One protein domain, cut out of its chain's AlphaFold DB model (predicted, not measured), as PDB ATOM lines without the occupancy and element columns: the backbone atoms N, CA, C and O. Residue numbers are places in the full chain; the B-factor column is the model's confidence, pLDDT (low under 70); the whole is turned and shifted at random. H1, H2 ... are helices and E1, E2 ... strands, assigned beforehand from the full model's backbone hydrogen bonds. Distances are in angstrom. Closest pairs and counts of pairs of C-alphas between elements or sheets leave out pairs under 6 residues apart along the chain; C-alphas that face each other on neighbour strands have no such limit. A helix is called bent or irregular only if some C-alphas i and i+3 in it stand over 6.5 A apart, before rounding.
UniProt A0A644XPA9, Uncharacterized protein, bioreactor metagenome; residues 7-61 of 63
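What this domain is: This is residues 7 to 61 of the 63 residues of an uncharacterized protein of bioreactor metagenome (UniProt A0A644XPA9). Picture one strongly twisted sheet of four strands, with the short helix H1 packed over one face and the long link of residues 21 to 32 passing on that same side; no named element covers the other face. The printed part has 55 residues with, along the chain, E1, H1, E2, E3 and E4, and its class is mostly strand. The sheet is mixed, in the order E1, E4, E3, E2. The whole is compact, with a radius of gyration of the C-alphas of 10.5 A, and rounded, spanning 28 by 22 by 18 A.

Where its parts are: Find C-alpha 7 at (42.658, 77.150, 36.196); from there strand E1, residues 7 to 13, runs 16.5 A. Next comes H1, residues 16 to 20, 8.3 A long; it is irregular, but only just, with C-alphas 17 and 20 standing 6.53 A apart. At C-alpha 33, (35.748, 87.939, 27.109), begins E2, residues 33 to 40, 18.9 A long. Look then for E3, residues 43 to 49, 19.2 A, and E4, residues 56 to 61, 16.3 A, which ends at C-alpha 61, (52.131, 81.581, 32.168).

How they stand to each other: Begin at the edge strand E1, parallel to E4 at 30 degrees; look at N 8 and O 58, within hydrogen-bond range at 2.9 A. E4 and E3 are antiparallel, at 152 degrees, and form a hairpin, with N 59 and O 46 at 2.8 A. E3 and the other edge strand, E2, are also an antiparallel hairpin, at 167 degrees, with N 45 and O 38 at 2.8 A. E2, E3 and E4 make a meander, each strand the antiparallel neighbour of the one before. E1 and E2 are apart. H1 is on the sheet, over E3, at a height over the sheet of 8.4 A; its closest C-alphas to E3 are those of Val 19 and Val 46, 6.5 A apart. Inside H1, 0 of 1 O i to N i+4 pairs and 0 of 2 O i to N i+3 pairs are within hydrogen-bond range. E1, H1 and E2 form a split strand-helix-strand unit, two strands running the same way with E4 and E3 between them in the sheet, and its crossover is right-handed.

The domain as a whole: The two C-alphas farthest apart are those of Arg 13 and Asp 52, at 29.3 A. The printed part has no cut from residue 7 to 61. The link from H1 to E2 is long, with 12 residues; those from E1 to H1 and from E2 to E3 are tight, and that from E3 to E4 is short. The mean pLDDT of the printed part is 90.5, and no printed residue is under 70.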
ATOM      1  N   ARG A   7      41.239  76.789  36.289       94.38
ATOM      2  CA  ARG A   7      42.658  77.150  36.196       94.38
ATOM      3  C   ARG A   7      43.353  76.269  35.172       94.38
ATOM      4  O   ARG A   7      43.158  75.054  35.174       94.38
ATOM      5  N   ILE A   8      44.168  76.874  34.316       92.81
ATOM      6  CA  ILE A   8      45.013  76.163  33.357       92.81
ATOM      7  C   ILE A   8      46.436  76.712  33.401       92.81
ATOM      8  O   ILE A   8      46.636  77.906  33.601       92.81
ATOM      9  N   GLN A   9      47.413  75.840  33.162       91.75
ATOM     10  CA  GLN A   9      48.826  76.198  33.086       91.75
ATOM     11  C   GLN A   9      49.300  76.078  31.642       91.75
ATOM     12  O   GLN A   9      49.133  75.032  31.011       91.75
ATOM     13  N   THR A  10      49.935  77.125  31.127       87.94
ATOM     14  CA  THR A  10      50.621  77.078  29.836       87.94
ATOM     15  C   THR A  10      52.110  76.780  30.028       87.94
ATOM     16  O   THR A  10      52.697  77.065  31.073       87.94
ATOM     17  N   GLN A  11      52.738  76.238  28.981       89.31
ATOM     18  CA  GLN A  11      54.199  76.108  28.863       89.31
ATOM     19  C   GLN A  11      54.832  77.340  28.185       89.31
ATOM     20  O   GLN A  11      55.944  77.286  27.668       89.31
ATOM     21  N   GLN A  12      54.096  78.450  28.107       87.50
ATOM     22  CA  GLN A  12      54.504  79.657  27.402       87.50
ATOM     23  C   GLN A  12      54.914  80.734  28.407       87.50
ATOM     24  O   GLN A  12      54.244  80.929  29.416       87.50
ATOM     25  N   ARG A  13      55.989  81.476  28.113       90.25
ATOM     26  CA  ARG A  13      56.295  82.731  28.820       90.25
ATOM     27  C   ARG A  13      55.229  83.782  28.548       90.25
ATOM     28  O   ARG A  13      54.677  83.820  27.443       90.25
ATOM     29  N   PHE A  14      54.969  84.627  29.534       89.00
ATOM     30  CA  PHE A  14      54.040  85.735  29.369       89.00
ATOM     31  C   PHE A  14      54.621  86.819  28.462       89.00
ATOM     32  O   PHE A  14      55.750  87.267  28.649       89.00
ATOM     33  N   ASP A  15      53.827  87.250  27.489       86.94
ATOM     34  CA  ASP A  15      54.043  88.486  26.749       86.94
ATOM     35  C   ASP A  15      52.680  89.108  26.403       86.94
ATOM     36  O   ASP A  15      51.654  88.421  26.364       86.94
ATOM     37  N   TYR A  16      52.655  90.419  26.164       83.88
ATOM     38  CA  TYR A  16      51.408  91.139  25.896       83.88
ATOM     39  C   TYR A  16      50.743  90.733  24.572       83.88
ATOM     40  O   TYR A  16      49.531  90.889  24.424       83.88
ATOM     41  N   CYS A  17      51.493  90.159  23.628       84.88
ATOM     42  CA  CYS A  17      50.942  89.655  22.371       84.88
ATOM     43  C   CYS A  17      50.115  88.378  22.598       84.88
ATOM     44  O   CYS A  17      49.127  88.142  21.904       84.88
ATOM     45  N   ARG A  18      50.472  87.569  23.603       82.56
ATOM     46  CA  ARG A  18      49.801  86.304  23.944       82.56
ATOM     47  C   ARG A  18      48.496  86.470  24.710       82.56
ATOM     48  O   ARG A  18      47.756  85.501  24.819       82.56
ATOM     49  N   VAL A  19      48.147  87.673  25.166       85.38
ATOM     50  CA  VAL A  19      46.850  87.943  25.822       85.38
ATOM     51  C   VAL A  19      45.672  87.558  24.916       85.38
ATOM     52  O   VAL A  19      44.636  87.089  25.396       85.38
ATOM     53  N   PHE A  20      45.838  87.707  23.600       81.44
ATOM     54  CA  PHE A  20      44.836  87.357  22.590       81.44
ATOM     55  C   PHE A  20      45.022  85.957  21.993       81.44
ATOM     56  O   PHE A  20      44.190  85.527  21.196       81.44
ATOM     57  N   ASN A  21      46.063  85.225  22.400       81.31
ATOM     58  CA  ASN A  21      46.241  83.842  21.984       81.31
ATOM     59  C   ASN A  21      45.310  82.949  22.794       81.31
ATOM     60  O   ASN A  21      45.471  82.768  24.000       81.31
ATOM     61  N   PHE A  22      44.330  82.375  22.108       74.94
ATOM     62  CA  PHE A  22      43.438  81.406  22.715       74.94
ATOM     63  C   PHE A  22      44.121  80.039  22.836       74.94
ATOM     64  O   PHE A  22      44.804  79.605  21.899       74.94
ATOM     65  N   PRO A  23      43.912  79.331  23.958       74.88
ATOM     66  CA  PRO A  23      44.216  77.910  24.040       74.88
ATOM     67  C   PRO A  23      43.479  77.147  22.929       74.88
ATOM     68  O   PRO A  23      42.348  77.488  22.577       74.88
ATOM     69  N   LYS A  24      44.120  76.127  22.349       79.50
ATOM     70  CA  LYS A  24      43.555  75.371  21.214       79.50
ATOM     71  C   LYS A  24      42.518  74.335  21.649       79.50
ATOM     72  O   LYS A  24      41.830  73.762  20.808       79.50
ATOM     73  N   GLU A  25      42.412  74.060  22.944       83.00
ATOM     74  CA  GLU A  25      41.439  73.127  23.487       83.00
ATOM     75  C   GLU A  25      40.019  73.682  23.318       83.00
ATOM     76  O   GLU A  25      39.688  74.743  23.844       83.00
ATOM     77  N   ALA A  26      39.144  72.926  22.648       83.06
ATOM     78  CA  ALA A  26      37.785  73.365  22.305       83.06
ATOM     79  C   ALA A  26      36.982  73.903  23.507       83.06
ATOM     80  O   ALA A  26      36.300  74.917  23.396       83.06
ATOM     81  N   LYS A  27      37.123  73.278  24.685       82.69
ATOM     82  CA  LYS A  27      36.448  73.699  25.927       82.69
ATOM     83  C   LYS A  27      36.849  75.094  26.425       82.69
ATOM     84  O   LYS A  27      36.143  75.663  27.253       82.69
ATOM     85  N   LEU A  28      37.996  75.610  25.978       86.56
ATOM     86  CA  LEU A  28      38.538  76.907  26.379       86.56
ATOM     87  C   LEU A  28      38.157  78.029  25.403       86.56
ATOM     88  O   LEU A  28      38.215  79.199  25.768       86.56
ATOM     89  N   LEU A  29      37.705  77.680  24.193       89.75
ATOM     90  CA  LEU A  29      37.315  78.650  23.166       89.75
ATOM     91  C   LEU A  29      36.073  79.467  23.549       89.75
ATOM     92  O   LEU A  29      35.894  80.564  23.031       89.75
ATOM     93  N   ARG A  30      35.247  78.973  24.482       93.06
ATOM     94  CA  ARG A  30      34.081  79.703  25.008       93.06
ATOM     95  C   ARG A  30      34.446  80.908  25.883       93.06
ATOM     96  O   ARG A  30      33.674  81.856  25.960       93.06
ATOM     97  N   PHE A  31      35.639  80.929  26.489       94.25
ATOM     98  CA  PHE A  31      36.090  82.028  27.354       94.25
ATOM     99  C   PHE A  31      36.621  83.208  26.523       94.25
ATOM    100  O   PHE A  31      37.820  83.502  26.476       94.25
ATOM    101  N   THR A  32      35.728  83.872  25.798       92.81
ATOM    102  CA  THR A  32      36.081  84.886  24.797       92.81
ATOM    103  C   THR A  32      36.330  86.270  25.387       92.81
ATOM    104  O   THR A  32      37.159  87.020  24.858       92.81
ATOM    105  N   ARG A  33      35.682  86.607  26.506       94.25
ATOM    106  CA  ARG A  33      35.748  87.939  27.109       94.25
ATOM    107  C   ARG A  33      36.995  88.085  27.974       94.25
ATOM    108  O   ARG A  33      37.141  87.402  28.979       94.25
ATOM    109  N   LEU A  34      37.882  89.014  27.629       94.44
ATOM    110  CA  LEU A  34      39.028  89.358  28.472       94.44
ATOM    111  C   LEU A  34      38.561  90.131  29.714       94.44
ATOM    112  O   LEU A  34      37.872  91.143  29.587       94.44
ATOM    113  N   LYS A  35      38.949  89.668  30.906       95.31
ATOM    114  CA  LYS A  35      38.658  90.344  32.182       95.31
ATOM    115  C   LYS A  35      39.869  91.071  32.729       95.31
ATOM    116  O   LYS A  35      39.741  92.198  33.198       95.31
ATOM    117  N   TRP A  36      41.025  90.420  32.679       95.00
ATOM    118  CA  TRP A  36      42.267  90.955  33.220       95.00
ATOM    119  C   TRP A  36      43.472  90.207  32.652       95.00
ATOM    120  O   TRP A  36      43.358  89.047  32.255       95.00
ATOM    121  N   PHE A  37      44.624  90.862  32.624       94.00
ATOM    122  CA  PHE A  37      45.912  90.254  32.311       94.00
ATOM    123  C   PHE A  37      47.025  91.017  33.028       94.00
ATOM    124  O   PHE A  37      46.905  92.224  33.246       94.00
ATOM    125  N   GLY A  38      48.114  90.329  33.354       92.69
ATOM    126  CA  GLY A  38      49.277  90.931  34.001       92.69
ATOM    127  C   GLY A  38      49.897  90.003  35.036       92.69
ATOM    128  O   GLY A  38      49.674  88.797  35.004       92.69
ATOM    129  N   TYR A  39      50.668  90.582  35.953       93.12
ATOM    130  CA  TYR A  39      51.291  89.876  37.071       93.12
ATOM    131  C   TYR A  39      50.469  90.103  38.338       93.12
ATOM    132  O   TYR A  39      50.275  91.251  38.742       93.12
ATOM    133  N   ASP A  40      49.947  89.027  38.926       90.25
ATOM    134  CA  ASP A  40      49.309  89.050  40.243       90.25
ATOM    135  C   ASP A  40      50.201  88.371  41.295       90.25
ATOM    136  O   ASP A  40      51.361  88.058  41.032       90.25
ATOM    137  N   GLU A  41      49.673  88.178  42.505       89.50
ATOM    138  CA  GLU A  41      50.396  87.571  43.634       89.50
ATOM    139  C   GLU A  41      50.901  86.145  43.342       89.50
ATOM    140  O   GLU A  41      51.830  85.686  43.999       89.50
ATOM    141  N   GLU A  42      50.327  85.454  42.352       90.81
ATOM    142  CA  GLU A  42      50.736  84.109  41.934       90.81
ATOM    143  C   GLU A  42      51.595  84.104  40.654       90.81
ATOM    144  O   GLU A  42      52.089  83.051  40.245       90.81
ATOM    145  N   GLY A  43      51.803  85.262  40.018       92.75
ATOM    146  CA  GLY A  43      52.608  85.403  38.805       92.75
ATOM    147  C   GLY A  43      51.830  85.901  37.584       92.75
ATOM    148  O   GLY A  43      50.749  86.481  37.715       92.75
ATOM    149  N   PRO A  44      52.387  85.733  36.370       94.44
ATOM    150  CA  PRO A  44      51.749  86.213  35.157       94.44
ATOM    151  C   PRO A  44      50.547  85.354  34.759       94.44
ATOM    152  O   PRO A  44      50.667  84.143  34.554       94.44
ATOM    153  N   ALA A  45      49.398  85.999  34.573       94.56
ATOM    154  CA  ALA A  45      48.160  85.329  34.218       94.56
ATOM    155  C   ALA A  45      47.264  86.157  33.290       94.56
ATOM    156  O   ALA A  45      47.347  87.386  33.210       94.56
ATOM    157  N   VAL A  46      46.359  85.456  32.608       94.25
ATOM    158  CA  VAL A  46      45.242  86.027  31.847       94.25
ATOM    159  C   VAL A  46      43.939  85.445  32.378       94.25
ATOM    160  O   VAL A  46      43.811  84.236  32.536       94.25
ATOM    161  N   TYR A  47      42.959  86.309  32.622       95.06
ATOM    162  CA  TYR A  47      41.628  85.937  33.079       95.06
ATOM    163  C   TYR A  47      40.629  86.203  31.968       95.06
ATOM    164  O   TYR A  47      40.537  87.322  31.447       95.06
ATOM    165  N   ARG A  48      39.865  85.172  31.622       94.69
ATOM    166  CA  ARG A  48      38.834  85.239  30.590       94.69
ATOM    167  C   ARG A  48      37.515  84.694  31.107       94.69
ATOM    168  O   ARG A  48      37.501  83.773  31.908       94.69
ATOM    169  N   GLU A  49      36.424  85.275  30.644       96.44
ATOM    170  CA  GLU A  49      35.056  84.940  31.027       96.44
ATOM    171  C   GLU A  49      34.325  84.341  29.822       96.44
ATOM    172  O   GLU A  49      34.476  84.810  28.687       96.44
ATOM    173  N   ASP A  50      33.564  83.283  30.072       96.12
ATOM    174  CA  ASP A  50      32.544  82.771  29.168       96.12
ATOM    175  C   ASP A  50      31.314  83.692  29.280       96.12
ATOM    176  O   ASP A  50      30.715  83.765  30.356       96.12
ATOM    177  N   PRO A  51      30.948  84.440  28.223       95.12
ATOM    178  CA  PRO A  51      29.860  85.412  28.290       95.12
ATOM    179  C   PRO A  51      28.477  84.772  28.467       95.12
ATOM    180  O   PRO A  51      27.570  85.461  28.931       95.12
ATOM    181  N   ASP A  52      28.310  83.492  28.123       96.12
ATOM    182  CA  ASP A  52      27.018  82.804  28.202       96.12
ATOM    183  C   ASP A  52      26.754  82.261  29.614       96.12
ATOM    184  O   ASP A  52      25.612  82.225  30.073       96.12
ATOM    185  N   THR A  53      27.811  81.849  30.322       95.88
ATOM    186  CA  THR A  53      27.709  81.215  31.650       95.88
ATOM    187  C   THR A  53      28.223  82.084  32.796       95.88
ATOM    188  O   THR A  53      27.883  81.844  33.954       95.88
ATOM    189  N   GLY A  54      29.050  83.089  32.502       95.75
ATOM    190  CA  GLY A  54      29.757  83.900  33.493       95.75
ATOM    191  C   GLY A  54      30.946  83.190  34.148       95.75
ATOM    192  O   GLY A  54      31.576  83.762  35.038       95.75
ATOM    193  N   GLU A  55      31.276  81.963  33.732       96.56
ATOM    194  CA  GLU A  55      32.428  81.241  34.264       96.56
ATOM    195  C   GLU A  55      33.738  81.924  33.867       96.56
ATOM    196  O   GLU A  55      33.924  82.348  32.727       96.56
ATOM    197  N   VAL A  56      34.688  81.976  34.798       96.62
ATOM    198  CA  VAL A  56      35.999  82.594  34.592       96.62
ATOM    199  C   VAL A  56      37.096  81.534  34.582       96.62
ATOM    200  O   VAL A  56      37.200  80.713  35.495       96.62
ATOM    201  N   VAL A  57      37.956  81.581  33.567       95.19
ATOM    202  CA  VAL A  57      39.200  80.815  33.496       95.19
ATOM    203  C   VAL A  57      40.400  81.710  33.793       95.19
ATOM    204  O   VAL A  57      40.544  82.788  33.213       95.19
ATOM    205  N   ARG A  58      41.281  81.233  34.675       94.88
ATOM    206  CA  ARG A  58      42.633  81.746  34.903       94.88
ATOM    207  C   ARG A  58      43.625  80.930  34.074       94.88
ATOM    208  O   ARG A  58      43.660  79.704  34.172       94.88
ATOM    209  N   ILE A  59      44.422  81.614  33.264       93.44
ATOM    210  CA  ILE A  59      45.441  81.041  32.384       93.44
ATOM    211  C   ILE A  59      46.807  81.494  32.889       93.44
ATOM    212  O   ILE A  59      47.155  82.662  32.725       93.44
ATOM    213  N   ASP A  60      47.565  80.580  33.486       93.81
ATOM    214  CA  ASP A  60      48.888  80.858  34.041       93.81
ATOM    215  C   ASP A  60      49.991  80.691  32.998       93.81
ATOM    216  O   ASP A  60      50.007  79.745  32.201       93.81
ATOM    217  N   PHE A  61      50.958  81.600  33.032       92.56
ATOM    218  CA  PHE A  61      52.131  81.581  32.168       92.56
ATOM    219  C   PHE A  61      53.390  81.251  32.970       92.56
ATOM    220  O   PHE A  61      53.435  81.376  34.194       92.56
TER     221      PHE A  61